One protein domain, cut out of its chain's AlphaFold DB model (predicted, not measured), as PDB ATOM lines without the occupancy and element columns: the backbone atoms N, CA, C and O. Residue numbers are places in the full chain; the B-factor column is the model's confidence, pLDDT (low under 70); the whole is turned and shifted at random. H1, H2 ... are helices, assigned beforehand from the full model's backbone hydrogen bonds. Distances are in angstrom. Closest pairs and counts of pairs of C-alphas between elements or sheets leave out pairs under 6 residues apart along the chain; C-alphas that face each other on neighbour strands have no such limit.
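What this domain is: This is residues 96 to 187 of the 530 residues of an uncharacterized protein of Sparassis crispa (UniProt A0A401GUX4). H2 is the core of this domain, with a hairpin of two helices, H4 and H5, laid crosswise over one side of it. H1 runs back along H2 at a slant to make a second helical hairpin, and the short H3 packs on H2 near its first half, well away from H1. The printed part has 92 residues with five named helices, in the order H1, H2, H3, H4, H5, and no named strand; the class is all helix. The whole is compact, with a radius of gyration of the C-alphas of 12.4 A and spans of 35 by 31 by 21 A.

Where its parts are: H1 is residues 96 to 111, 22.5 A from first to last C-alpha, with C-alpha 96 at (467.966, 308.271, 422.729). H2, the longest helix, is residues 121 to 138 and spans 25.7 A, from C-alpha 121 at (459.501, 323.599, 446.290). H3 is residues 149 to 157, 12.4 A long. H4 is residues 159 to 172, 19.7 A. H5 is residues 176 to 187, 17.9 A, with C-alpha 187 at (450.272, 326.067, 424.328).

How they stand to each other: H2 is the hub, touching the four other helices, and the helix packing is mostly crossed, with 1 of 5 touching pairs at a shallow tilt. H1 touches H2 at a steep tilt of 41 degrees, opposite ways, a helical hairpin; the closest C-alphas, of Val 105 and Ile 130, are 6.5 A apart. H3 touches H2 at a steep tilt of 56 degrees, with the C-alphas of Val 125 and Phe 152 closest at 7.0 A. H4 touches H2 about perpendicular, at 76 degrees, the C-alphas of Ala 124 and Leu 163 being closest at 6.6 A. H5 only just touches H2, with 3 pairs of C-alphas within 8 A, the closest being Ile 131 and Arg 179 at 7.0 A. H4 and H5 touch as a helical hairpin, a shallow tilt of 32 degrees, opposite ways, closest at the C-alphas of Leu 166 and Val 178, 6.4 A. H1 and H3 are apart. Every O i to N i+4 pair is within hydrogen-bond range in H1, H2 and H3; 9 of 10 are in H4 and 5 of 8 in H5.

The domain as a whole: The two C-alphas farthest apart are those of Gln 117 and Ala 142, at 36.6 A. The printed part has no cut. The links H3 to H4 and H4 to H5 are tight, those from H1 to H2 and H2 to H3 are short, and no link is long. The mean pLDDT of the printed part is 72.9; residue 116, residue 135, residues 138 to 155 and residues 181 to 187 are under 70.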
ATOM      1  N   GLU A  96     466.577 307.830 422.581       75.69
ATOM      2  CA  GLU A  96     467.966 308.271 422.729       75.69
ATOM      3  C   GLU A  96     468.060 309.745 423.144       75.69
ATOM      4  O   GLU A  96     468.870 310.101 424.004       75.69
ATOM      5  N   GLN A  97     467.202 310.609 422.588       75.19
ATOM      6  CA  GLN A  97     467.117 312.017 422.983       75.19
ATOM      7  C   GLN A  97     466.606 312.152 424.419       75.19
ATOM      8  O   GLN A  97     467.180 312.910 425.206       75.19
ATOM      9  N   HIS A  98     465.598 311.367 424.802       79.50
ATOM     10  CA  HIS A  98     465.131 311.315 426.185       79.50
ATOM     11  C   HIS A  98     466.197 310.835 427.160       79.50
ATOM     12  O   HIS A  98     466.396 311.486 428.186       79.50
ATOM     13  N   ALA A  99     466.917 309.762 426.834       80.25
ATOM     14  CA  ALA A  99     468.001 309.255 427.664       80.25
ATOM     15  C   ALA A  99     469.135 310.285 427.806       80.25
ATOM     16  O   ALA A  99     469.640 310.514 428.908       80.25
ATOM     17  N   ALA A 100     469.503 310.963 426.713       77.62
ATOM     18  CA  ALA A 100     470.521 312.011 426.725       77.62
ATOM     19  C   ALA A 100     470.102 313.234 427.559       77.62
ATOM     20  O   ALA A 100     470.942 313.855 428.217       77.62
ATOM     21  N   TRP A 101     468.821 313.600 427.551       82.12
ATOM     22  CA  TRP A 101     468.303 314.660 428.416       82.12
ATOM     23  C   TRP A 101     468.210 314.234 429.871       82.12
ATOM     24  O   TRP A 101     468.616 314.987 430.748       82.12
ATOM     25  N   ASP A 102     467.732 313.028 430.149       84.19
ATOM     26  CA  ASP A 102     467.656 312.504 431.511       84.19
ATOM     27  C   ASP A 102     469.052 312.463 432.151       84.19
ATOM     28  O   ASP A 102     469.239 312.922 433.279       84.19
ATOM     29  N   ALA A 103     470.071 312.055 431.388       82.69
ATOM     30  CA  ALA A 103     471.466 312.123 431.813       82.69
ATOM     31  C   ALA A 103     471.932 313.561 432.118       82.69
ATOM     32  O   ALA A 103     472.633 313.779 433.112       82.69
ATOM     33  N   ARG A 104     471.531 314.550 431.307       79.75
ATOM     34  CA  ARG A 104     471.851 315.975 431.519       79.75
ATOM     35  C   ARG A 104     471.160 316.554 432.748       79.75
ATOM     36  O   ARG A 104     471.827 317.192 433.564       79.75
ATOM     37  N   VAL A 105     469.867 316.282 432.927       79.62
ATOM     38  CA  VAL A 105     469.110 316.696 434.115       79.62
ATOM     39  C   VAL A 105     469.749 316.093 435.364       79.62
ATOM     40  O   VAL A 105     470.042 316.819 436.309       79.62
ATOM     41  N   MET A 106     470.089 314.801 435.347       85.44
ATOM     42  CA  MET A 106     470.746 314.132 436.477       85.44
ATOM     43  C   MET A 106     472.181 314.609 436.738       85.44
ATOM     44  O   MET A 106     472.673 314.514 437.867       85.44
ATOM     45  N   LEU A 107     472.887 315.114 435.725       83.06
ATOM     46  CA  LEU A 107     474.183 315.770 435.912       83.06
ATOM     47  C   LEU A 107     474.012 317.128 436.604       83.06
ATOM     48  O   LEU A 107     474.760 317.435 437.531       83.06
ATOM     49  N   ALA A 108     473.010 317.908 436.196       76.38
ATOM     50  CA  ALA A 108     472.683 319.188 436.816       76.38
ATOM     51  C   ALA A 108     472.206 319.010 438.269       76.38
ATOM     52  O   ALA A 108     472.737 319.665 439.158       76.38
ATOM     53  N   VAL A 109     471.320 318.040 438.534       78.75
ATOM     54  CA  VAL A 109     470.895 317.623 439.887       78.75
ATOM     55  C   VAL A 109     472.102 317.384 440.796       78.75
ATOM     56  O   VAL A 109     472.173 317.920 441.900       78.75
ATOM     57  N   ARG A 110     473.076 316.594 440.317       84.62
ATOM     58  CA  ARG A 110     474.293 316.268 441.076       84.62
ATOM     59  C   ARG A 110     475.182 317.485 441.303       84.62
ATOM     60  O   ARG A 110     475.727 317.632 442.392       84.62
ATOM     61  N   LYS A 111     475.324 318.348 440.296       82.12
ATOM     62  CA  LYS A 111     476.131 319.571 440.382       82.12
ATOM     63  C   LYS A 111     475.562 320.571 441.393       82.12
ATOM     64  O   LYS A 111     476.331 321.187 442.119       82.12
ATOM     65  N   GLU A 112     474.238 320.683 441.459       79.44
ATOM     66  CA  GLU A 112     473.521 321.572 442.383       79.44
ATOM     67  C   GLU A 112     473.341 320.962 443.790       79.44
ATOM     68  O   GLU A 112     472.734 321.576 444.664       79.44
ATOM     69  N   GLY A 113     473.852 319.748 444.038       83.81
ATOM     70  CA  GLY A 113     473.751 319.083 445.342       83.81
ATOM     71  C   GLY A 113     472.319 318.708 445.743       83.81
ATOM     72  O   GLY A 113     472.029 318.558 446.930       83.81
ATOM     73  N   ILE A 114     471.416 318.562 444.770       80.75
ATOM     74  CA  ILE A 114     470.010 318.235 445.012       80.75
ATOM     75  C   ILE A 114     469.911 316.770 445.460       80.75
ATOM     76  O   ILE A 114     470.189 315.846 444.694       80.75
ATOM     77  N   SER A 115     469.503 316.556 446.712       77.88
ATOM     78  CA  SER A 115     469.285 315.216 447.264       77.88
ATOM     79  C   SER A 115     467.879 314.703 446.926       77.88
ATOM     80  O   SER A 115     466.908 315.403 447.213       77.88
ATOM     81  N   PRO A 116     467.720 313.460 446.431       69.56
ATOM     82  CA  PRO A 116     466.404 312.849 446.202       69.56
ATOM     83  C   PRO A 116     465.575 312.638 447.478       69.56
ATOM     84  O   PRO A 116     464.395 312.308 447.395       69.56
ATOM     85  N   GLN A 117     466.192 312.766 448.658       73.19
ATOM     86  CA  GLN A 117     465.535 312.520 449.946       73.19
ATOM     87  C   GLN A 117     464.793 313.745 450.494       73.19
ATOM     88  O   GLN A 117     463.964 313.599 451.387       73.19
ATOM     89  N   VAL A 118     465.081 314.947 449.982       73.19
ATOM     90  CA  VAL A 118     464.434 316.189 450.421       73.19
ATOM     91  C   VAL A 118     464.016 316.954 449.172       73.19
ATOM     92  O   VAL A 118     464.865 317.475 448.454       73.19
ATOM     93  N   PHE A 119     462.707 317.011 448.910       77.94
ATOM     94  CA  PHE A 119     462.137 317.608 447.698       77.94
ATOM     95  C   PHE A 119     461.359 318.907 448.004       77.94
ATOM     96  O   PHE A 119     460.131 318.946 447.910       77.94
ATOM     97  N   PRO A 120     462.032 319.988 448.449       80.75
ATOM     98  CA  PRO A 120     461.367 321.258 448.704       80.75
ATOM     99  C   PRO A 120     460.935 321.915 447.385       80.75
ATOM    100  O   PRO A 120     461.497 321.652 446.322       80.75
ATOM    101  N   LEU A 121     459.985 322.850 447.459       73.31
ATOM    102  CA  LEU A 121     459.501 323.599 446.290       73.31
ATOM    103  C   LEU A 121     460.643 324.276 445.506       73.31
ATOM    104  O   LEU A 121     460.597 324.334 444.284       73.31
ATOM    105  N   THR A 122     461.698 324.725 446.188       77.00
ATOM    106  CA  THR A 122     462.892 325.313 445.559       77.00
ATOM    107  C   THR A 122     463.638 324.329 444.654       77.00
ATOM    108  O   THR A 122     464.131 324.725 443.601       77.00
ATOM    109  N   VAL A 123     463.671 323.044 445.014       78.81
ATOM    110  CA  VAL A 123     464.232 321.973 444.178       78.81
ATOM    111  C   VAL A 123     463.323 321.692 442.982       78.81
ATOM    112  O   VAL A 123     463.823 321.560 441.868       78.81
ATOM    113  N   ALA A 124     462.001 321.669 443.175       75.56
ATOM    114  CA  ALA A 124     461.048 321.498 442.075       75.56
ATOM    115  C   ALA A 124     461.172 322.619 441.025       75.56
ATOM    116  O   ALA A 124     461.204 322.341 439.826       75.56
ATOM    117  N   VAL A 125     461.317 323.873 441.477       77.69
ATOM    118  CA  VAL A 125     461.574 325.041 440.614       77.69
ATOM    119  C   VAL A 125     462.887 324.874 439.850       77.69
ATOM    120  O   VAL A 125     462.893 325.007 438.629       77.69
ATOM    121  N   ALA A 126     463.981 324.535 440.539       79.31
ATOM    122  CA  ALA A 126     465.286 324.354 439.903       79.31
ATOM    123  C   ALA A 126     465.263 323.242 438.837       79.31
ATOM    124  O   ALA A 126     465.808 323.412 437.746       79.31
ATOM    125  N   LEU A 127     464.585 322.123 439.111       77.56
ATOM    126  CA  LEU A 127     464.453 321.019 438.157       77.56
ATOM    127  C   LEU A 127     463.635 321.401 436.930       77.56
ATOM    128  O   LEU A 127     464.051 321.105 435.813       77.56
ATOM    129  N   LEU A 128     462.510 322.093 437.112       75.81
ATOM    130  CA  LEU A 128     461.721 322.579 435.983       75.81
ATOM    131  C   LEU A 128     462.485 323.598 435.146       75.81
ATOM    132  O   LEU A 128     462.420 323.528 433.925       75.81
ATOM    133  N   GLN A 129     463.263 324.484 435.767       81.00
ATOM    134  CA  GLN A 129     464.126 325.414 435.037       81.00
ATOM    135  C   GLN A 129     465.179 324.683 434.197       81.00
ATOM    136  O   GLN A 129     465.426 325.071 433.056       81.00
ATOM    137  N   ILE A 130     465.786 323.617 434.728       78.88
ATOM    138  CA  ILE A 130     466.738 322.788 433.975       78.88
ATOM    139  C   ILE A 130     466.032 322.111 432.793       78.88
ATOM    140  O   ILE A 130     466.528 322.180 431.671       78.88
ATOM    141  N   ILE A 131     464.866 321.505 433.033       76.44
ATOM    142  CA  ILE A 131     464.076 320.805 432.012       76.44
ATOM    143  C   ILE A 131     463.637 321.765 430.897       76.44
ATOM    144  O   ILE A 131     463.835 321.472 429.720       76.44
ATOM    145  N   LEU A 132     463.087 322.926 431.255       74.06
ATOM    146  CA  LEU A 132     462.609 323.932 430.307       74.06
ATOM    147  C   LEU A 132     463.759 324.591 429.540       74.06
ATOM    148  O   LEU A 132     463.631 324.825 428.343       74.06
ATOM    149  N   ARG A 133     464.919 324.816 430.175       77.00
ATOM    150  CA  ARG A 133     466.126 325.291 429.479       77.00
ATOM    151  C   ARG A 133     466.586 324.297 428.409       77.00
ATOM    152  O   ARG A 133     466.963 324.709 427.310       77.00
ATOM    153  N   ASP A 134     466.557 323.000 428.707       71.25
ATOM    154  CA  ASP A 134     466.933 321.959 427.740       71.25
ATOM    155  C   ASP A 134     465.902 321.858 426.597       71.25
ATOM    156  O   ASP A 134     466.285 321.709 425.435       71.25
ATOM    157  N   ILE A 135     464.606 322.041 426.886       66.31
ATOM    158  CA  ILE A 135     463.552 322.155 425.863       66.31
ATOM    159  C   ILE A 135     463.788 323.391 424.980       66.31
ATOM    160  O   ILE A 135     463.848 323.252 423.762       66.31
ATOM    161  N   LYS A 136     464.017 324.574 425.570       70.44
ATOM    162  CA  LYS A 136     464.258 325.847 424.857       70.44
ATOM    163  C   LYS A 136     465.480 325.801 423.940       70.44
ATOM    164  O   LYS A 136     465.515 326.458 422.904       70.44
ATOM    165  N   THR A 137     466.511 325.057 424.326       70.38
ATOM    166  CA  THR A 137     467.710 324.886 423.489       70.38
ATOM    167  C   THR A 137     467.513 323.863 422.371       70.38
ATOM    168  O   THR A 137     468.217 323.933 421.365       70.38
ATOM    169  N   SER A 138     466.551 322.947 422.515       60.81
ATOM    170  CA  SER A 138     466.290 321.865 421.557       60.81
ATOM    171  C   SER A 138     465.143 322.176 420.583       60.81
ATOM    172  O   SER A 138     465.147 321.697 419.451       60.81
ATOM    173  N   VAL A 139     464.179 323.003 420.993       57.97
ATOM    174  CA  VAL A 139     463.028 323.467 420.206       57.97
ATOM    175  C   VAL A 139     463.249 324.949 419.894       57.97
ATOM    176  O   VAL A 139     463.571 325.709 420.796       57.97
ATOM    177  N   LYS A 140     463.149 325.355 418.617       51.97
ATOM    178  CA  LYS A 140     463.529 326.690 418.087       51.97
ATOM    179  C   LYS A 140     463.410 327.851 419.113       51.97
ATOM    180  O   LYS A 140     462.317 328.064 419.633       51.97
ATOM    181  N   PRO A 141     464.451 328.699 419.291       50.19
ATOM    182  CA  PRO A 141     464.519 329.734 420.340       50.19
ATOM    183  C   PRO A 141     463.372 330.759 420.396       50.19
ATOM    184  O   PRO A 141     463.224 331.449 421.398       50.19
ATOM    185  N   ALA A 142     462.577 330.887 419.331       45.62
ATOM    186  CA  ALA A 142     461.556 331.920 419.182       45.62
ATOM    187  C   ALA A 142     460.267 331.687 420.000       45.62
ATOM    188  O   ALA A 142     459.438 332.590 420.060       45.62
ATOM    189  N   LEU A 143     460.075 330.510 420.611       46.12
ATOM    190  CA  LEU A 143     458.819 330.155 421.293       46.12
ATOM    191  C   LEU A 143     458.777 330.485 422.800       46.12
ATOM    192  O   LEU A 143     457.704 330.445 423.384       46.12
ATOM    193  N   LEU A 144     459.900 330.860 423.422       54.38
ATOM    194  CA  LEU A 144     460.081 330.756 424.883       54.38
ATOM    195  C   LEU A 144     460.783 331.979 425.515       54.38
ATOM    196  O   LEU A 144     461.661 331.854 426.359       54.38
ATOM    197  N   ASP A 145     460.507 333.206 425.068       50.47
ATOM    198  CA  ASP A 145     461.268 334.395 425.513       50.47
ATOM    199  C   ASP A 145     460.681 335.154 426.728       50.47
ATOM    200  O   ASP A 145     460.926 336.350 426.892       50.47
ATOM    201  N   ARG A 146     459.927 334.496 427.629       56.06
ATOM    202  CA  ARG A 146     459.334 335.148 428.826       56.06
ATOM    203  C   ARG A 146     459.308 334.236 430.072       56.06
ATOM    204  O   ARG A 146     458.233 333.822 430.500       56.06
ATOM    205  N   ASP A 147     460.461 333.971 430.699       59.91
ATOM    206  CA  ASP A 147     460.654 332.647 431.337       59.91
ATOM    207  C   ASP A 147     461.012 332.528 432.834       59.91
ATOM    208  O   ASP A 147     461.296 331.422 433.276       59.91
ATOM    209  N   GLU A 148     460.930 333.549 433.689       54.03
ATOM    210  CA  GLU A 148     461.058 333.286 435.150       54.03
ATOM    211  C   GLU A 148     459.727 333.361 435.904       54.03
ATOM    212  O   GLU A 148     459.451 332.527 436.768       54.03
ATOM    213  N   ILE A 149     458.854 334.294 435.522       51.00
ATOM    214  CA  ILE A 149     457.573 334.526 436.205       51.00
ATOM    215  C   ILE A 149     456.567 333.399 435.900       51.00
ATOM    216  O   ILE A 149     455.882 332.921 436.802       51.00
ATOM    217  N   LYS A 150     456.560 332.876 434.665       64.81
ATOM    218  CA  LYS A 150     455.615 331.835 434.228       64.81
ATOM    219  C   LYS A 150     455.879 330.455 434.829       64.81
ATOM    220  O   LYS A 150     454.940 329.702 435.054       64.81
ATOM    221  N   ILE A 151     457.137 330.110 435.115       59.69
ATOM    222  CA  ILE A 151     457.482 328.796 435.688       59.69
ATOM    223  C   ILE A 151     456.948 328.690 437.116       59.69
ATOM    224  O   ILE A 151     456.408 327.656 437.509       59.69
ATOM    225  N   PHE A 152     457.079 329.772 437.887       60.12
ATOM    226  CA  PHE A 152     456.575 329.820 439.253       60.12
ATOM    227  C   PHE A 152     455.041 329.789 439.278       60.12
ATOM    228  O   PHE A 152     454.460 329.067 440.085       60.12
ATOM    229  N   GLU A 153     454.384 330.496 438.355       69.25
ATOM    230  CA  GLU A 153     452.928 330.440 438.171       69.25
ATOM    231  C   GLU A 153     452.448 329.041 437.763       69.25
ATOM    232  O   GLU A 153     451.522 328.521 438.378       69.25
ATOM    233  N   LEU A 154     453.118 328.386 436.811       66.56
ATOM    234  CA  LEU A 154     452.781 327.036 436.347       66.56
ATOM    235  C   LEU A 154     452.931 325.993 437.467       66.56
ATOM    236  O   LEU A 154     452.083 325.114 437.627       66.56
ATOM    237  N   LEU A 155     453.970 326.131 438.296       68.19
ATOM    238  CA  LEU A 155     454.158 325.315 439.495       68.19
ATOM    239  C   LEU A 155     453.107 325.567 440.570       68.19
ATOM    240  O   LEU A 155     452.666 324.616 441.207       68.19
ATOM    241  N   LEU A 156     452.720 326.822 440.801       72.69
ATOM    242  CA  LEU A 156     451.675 327.152 441.769       72.69
ATOM    243  C   LEU A 156     450.304 326.659 441.297       72.69
ATOM    244  O   LEU A 156     449.547 326.113 442.095       72.69
ATOM    245  N   GLN A 157     450.009 326.800 440.005       77.88
ATOM    246  CA  GLN A 157     448.736 326.419 439.399       77.88
ATOM    247  C   GLN A 157     448.552 324.896 439.313       77.88
ATOM    248  O   GLN A 157     447.423 324.408 439.381       77.88
ATOM    249  N   HIS A 158     449.643 324.134 439.181       76.50
ATOM    250  CA  HIS A 158     449.608 322.675 438.997       76.50
ATOM    251  C   HIS A 158     450.435 321.909 440.029       76.50
ATOM    252  O   HIS A 158     450.908 320.798 439.765       76.50
ATOM    253  N   ARG A 159     450.588 322.492 441.221       78.25
ATOM    254  CA  ARG A 159     451.435 321.976 442.298       78.25
ATOM    255  C   ARG A 159     451.169 320.505 442.604       78.25
ATOM    256  O   ARG A 159     452.110 319.723 442.686       78.25
ATOM    257  N   ASP A 160     449.899 320.137 442.728       75.38
ATOM    258  CA  ASP A 160     449.486 318.816 443.212       75.38
ATOM    259  C   ASP A 160     449.775 317.684 442.216       75.38
ATOM    260  O   ASP A 160     449.854 316.525 442.607       75.38
ATOM    261  N   MET A 161     449.990 318.012 440.938       76.62
ATOM    262  CA  MET A 161     450.330 317.046 439.890       76.62
ATOM    263  C   MET A 161     451.827 317.067 439.570       76.62
ATOM    264  O   MET A 161     452.467 316.018 439.481       76.62
ATOM    265  N   LEU A 162     452.401 318.265 439.419       75.69
ATOM    266  CA  LEU A 162     453.787 318.423 438.987       75.69
ATOM    267  C   LEU A 162     454.787 318.040 440.075       75.69
ATOM    268  O   LEU A 162     455.805 317.440 439.745       75.69
ATOM    269  N   LEU A 163     454.522 318.344 441.354       79.06
ATOM    270  CA  LEU A 163     455.463 318.003 442.429       79.06
ATOM    271  C   LEU A 163     455.630 316.485 442.580       79.06
ATOM    272  O   LEU A 163     456.776 316.042 442.518       79.06
ATOM    273  N   PRO A 164     454.556 315.675 442.700       81.12
ATOM    274  CA  PRO A 164     454.705 314.223 442.788       81.12
ATOM    275  C   PRO A 164     455.370 313.620 441.548       81.12
ATOM    276  O   PRO A 164     456.214 312.732 441.665       81.12
ATOM    277  N   ALA A 165     455.041 314.127 440.354       80.19
ATOM    278  CA  ALA A 165     455.640 313.657 439.110       80.19
ATOM    279  C   ALA A 165     457.138 313.983 439.016       80.19
ATOM    280  O   ALA A 165     457.924 313.128 438.614       80.19
ATOM    281  N   LEU A 166     457.545 315.195 439.403       83.50
ATOM    282  CA  LEU A 166     458.950 315.606 439.447       83.50
ATOM    283  C   LEU A 166     459.740 314.845 440.510       83.50
ATOM    284  O   LEU A 166     460.869 314.437 440.251       83.50
ATOM    285  N   GLU A 167     459.158 314.647 441.691       83.88
ATOM    286  CA  GLU A 167     459.773 313.882 442.775       83.88
ATOM    287  C   GLU A 167     460.004 312.431 442.342       83.88
ATOM    288  O   GLU A 167     461.101 311.887 442.501       83.88
ATOM    289  N   GLN A 168     458.998 311.822 441.711       85.94
ATOM    290  CA  GLN A 168     459.107 310.475 441.171       85.94
ATOM    291  C   GLN A 168     460.131 310.402 440.035       85.94
ATOM    292  O   GLN A 168     460.985 309.517 440.049       85.94
ATOM    293  N   ALA A 169     460.097 311.351 439.095       84.56
ATOM    294  CA  ALA A 169     461.054 311.460 437.994       84.56
ATOM    295  C   ALA A 169     462.499 311.590 438.494       84.56
ATOM    296  O   ALA A 169     463.397 310.939 437.960       84.56
ATOM    297  N   LEU A 170     462.715 312.370 439.558       85.25
ATOM    298  CA  LEU A 170     464.017 312.529 440.201       85.25
ATOM    299  C   LEU A 170     464.508 311.219 440.829       85.25
ATOM    300  O   LEU A 170     465.682 310.882 440.684       85.25
ATOM    301  N   ARG A 171     463.627 310.468 441.502       83.75
ATOM    302  CA  ARG A 171     463.979 309.170 442.103       83.75
ATOM    303  C   ARG A 171     464.377 308.134 441.058       83.75
ATOM    304  O   ARG A 171     465.337 307.401 441.268       83.75
ATOM    305  N   ILE A 172     463.641 308.073 439.950       87.38
ATOM    306  CA  ILE A 172     463.862 307.079 438.889       87.38
ATOM    307  C   ILE A 172     464.881 307.541 437.837       87.38
ATOM    308  O   ILE A 172     465.288 306.747 436.991       87.38
ATOM    309  N   GLY A 173     465.272 308.818 437.860       86.25
ATOM    310  CA  GLY A 173     466.150 309.426 436.864       86.25
ATOM    311  C   GLY A 173     465.549 309.477 435.458       86.25
ATOM    312  O   GLY A 173     466.303 309.404 434.493       86.25
ATOM    313  N   ARG A 174     464.217 309.569 435.326       86.44
ATOM    314  CA  ARG A 174     463.509 309.638 434.034       86.44
ATOM    315  C   ARG A 174     462.524 310.798 434.017       86.44
ATOM    316  O   ARG A 174     461.573 310.797 434.792       86.44
ATOM    317  N   PHE A 175     462.705 311.750 433.104       86.06
ATOM    318  CA  PHE A 175     461.937 313.003 433.085       86.06
ATOM    319  C   PHE A 175     461.002 313.143 431.877       86.06
ATOM    320  O   PHE A 175     460.373 314.188 431.714       86.06
ATOM    321  N   ALA A 176     460.861 312.110 431.039       76.19
ATOM    322  CA  ALA A 176     460.024 312.159 429.835       76.19
ATOM    323  C   ALA A 176     458.560 312.543 430.132       76.19
ATOM    324  O   ALA A 176     458.034 313.468 429.519       76.19
ATOM    325  N   ALA A 177     457.931 311.923 431.136       72.94
ATOM    326  CA  ALA A 177     456.553 312.239 431.526       72.94
ATOM    327  C   ALA A 177     456.392 313.693 432.015       72.94
ATOM    328  O   ALA A 177     455.434 314.372 431.655       72.94
ATOM    329  N   VAL A 178     457.363 314.198 432.785       78.75
ATOM    330  CA  VAL A 178     457.382 315.588 433.274       78.75
ATOM    331  C   VAL A 178     457.553 316.578 432.122       78.75
ATOM    332  O   VAL A 178     456.869 317.598 432.088       78.75
ATOM    333  N   ARG A 179     458.413 316.264 431.144       77.12
ATOM    334  CA  ARG A 179     458.585 317.071 429.925       77.12
ATOM    335  C   ARG A 179     457.288 317.173 429.130       77.12
ATOM    336  O   ARG A 179     456.899 318.275 428.756       77.12
ATOM    337  N   ARG A 180     456.592 316.051 428.926       72.44
ATOM    338  CA  ARG A 180     455.296 316.027 428.229       72.44
ATOM    339  C   ARG A 180     454.252 316.883 428.951       72.44
ATOM    340  O   ARG A 180     453.561 317.664 428.309       72.44
ATOM    341  N   MET A 181     454.195 316.808 430.284       69.75
ATOM    342  CA  MET A 181     453.305 317.653 431.091       69.75
ATOM    343  C   MET A 181     453.633 319.149 430.987       69.75
ATOM    344  O   MET A 181     452.715 319.967 430.965       69.75
ATOM    345  N   ALA A 182     454.917 319.510 430.906       66.25
ATOM    346  CA  ALA A 182     455.350 320.897 430.751       66.25
ATOM    347  C   ALA A 182     455.022 321.461 429.353       66.25
ATOM    348  O   ALA A 182     454.537 322.585 429.252       66.25
ATOM    349  N   LEU A 183     455.219 320.665 428.293       63.09
ATOM    350  CA  LEU A 183     454.964 321.061 426.900       63.09
ATOM    351  C   LEU A 183     453.471 321.252 426.593       63.09
ATOM    352  O   LEU A 183     453.099 322.239 425.972       63.09
ATOM    353  N   LEU A 184     452.597 320.366 427.086       55.78
ATOM    354  CA  LEU A 184     451.146 320.435 426.837       55.78
ATOM    355  C   LEU A 184     450.463 321.704 427.395       55.78
ATOM    356  O   LEU A 184     449.313 321.982 427.063       55.78
ATOM    357  N   ARG A 185     451.127 322.456 428.283       56.81
ATOM    358  CA  ARG A 185     450.524 323.563 429.049       56.81
ATOM    359  C   ARG A 185     450.959 324.950 428.587       56.81
ATOM    360  O   ARG A 185     450.224 325.916 428.804       56.81
ATOM    361  N   GLU A 186     452.110 325.073 427.942       50.75
ATOM    362  CA  GLU A 186     452.557 326.362 427.410       50.75
ATOM    363  C   GLU A 186     451.707 326.808 426.207       50.75
ATOM    364  O   GLU A 186     451.338 327.981 426.087       50.75
ATOM    365  N   ASP A 187     451.245 325.845 425.406       49.22
ATOM    366  CA  ASP A 187     450.272 326.067 424.328       49.22
ATOM    367  C   ASP A 187     448.901 326.524 424.863       49.22
ATOM    368  O   ASP A 187     448.203 327.311 424.226       49.22
TER     369      ASP A 187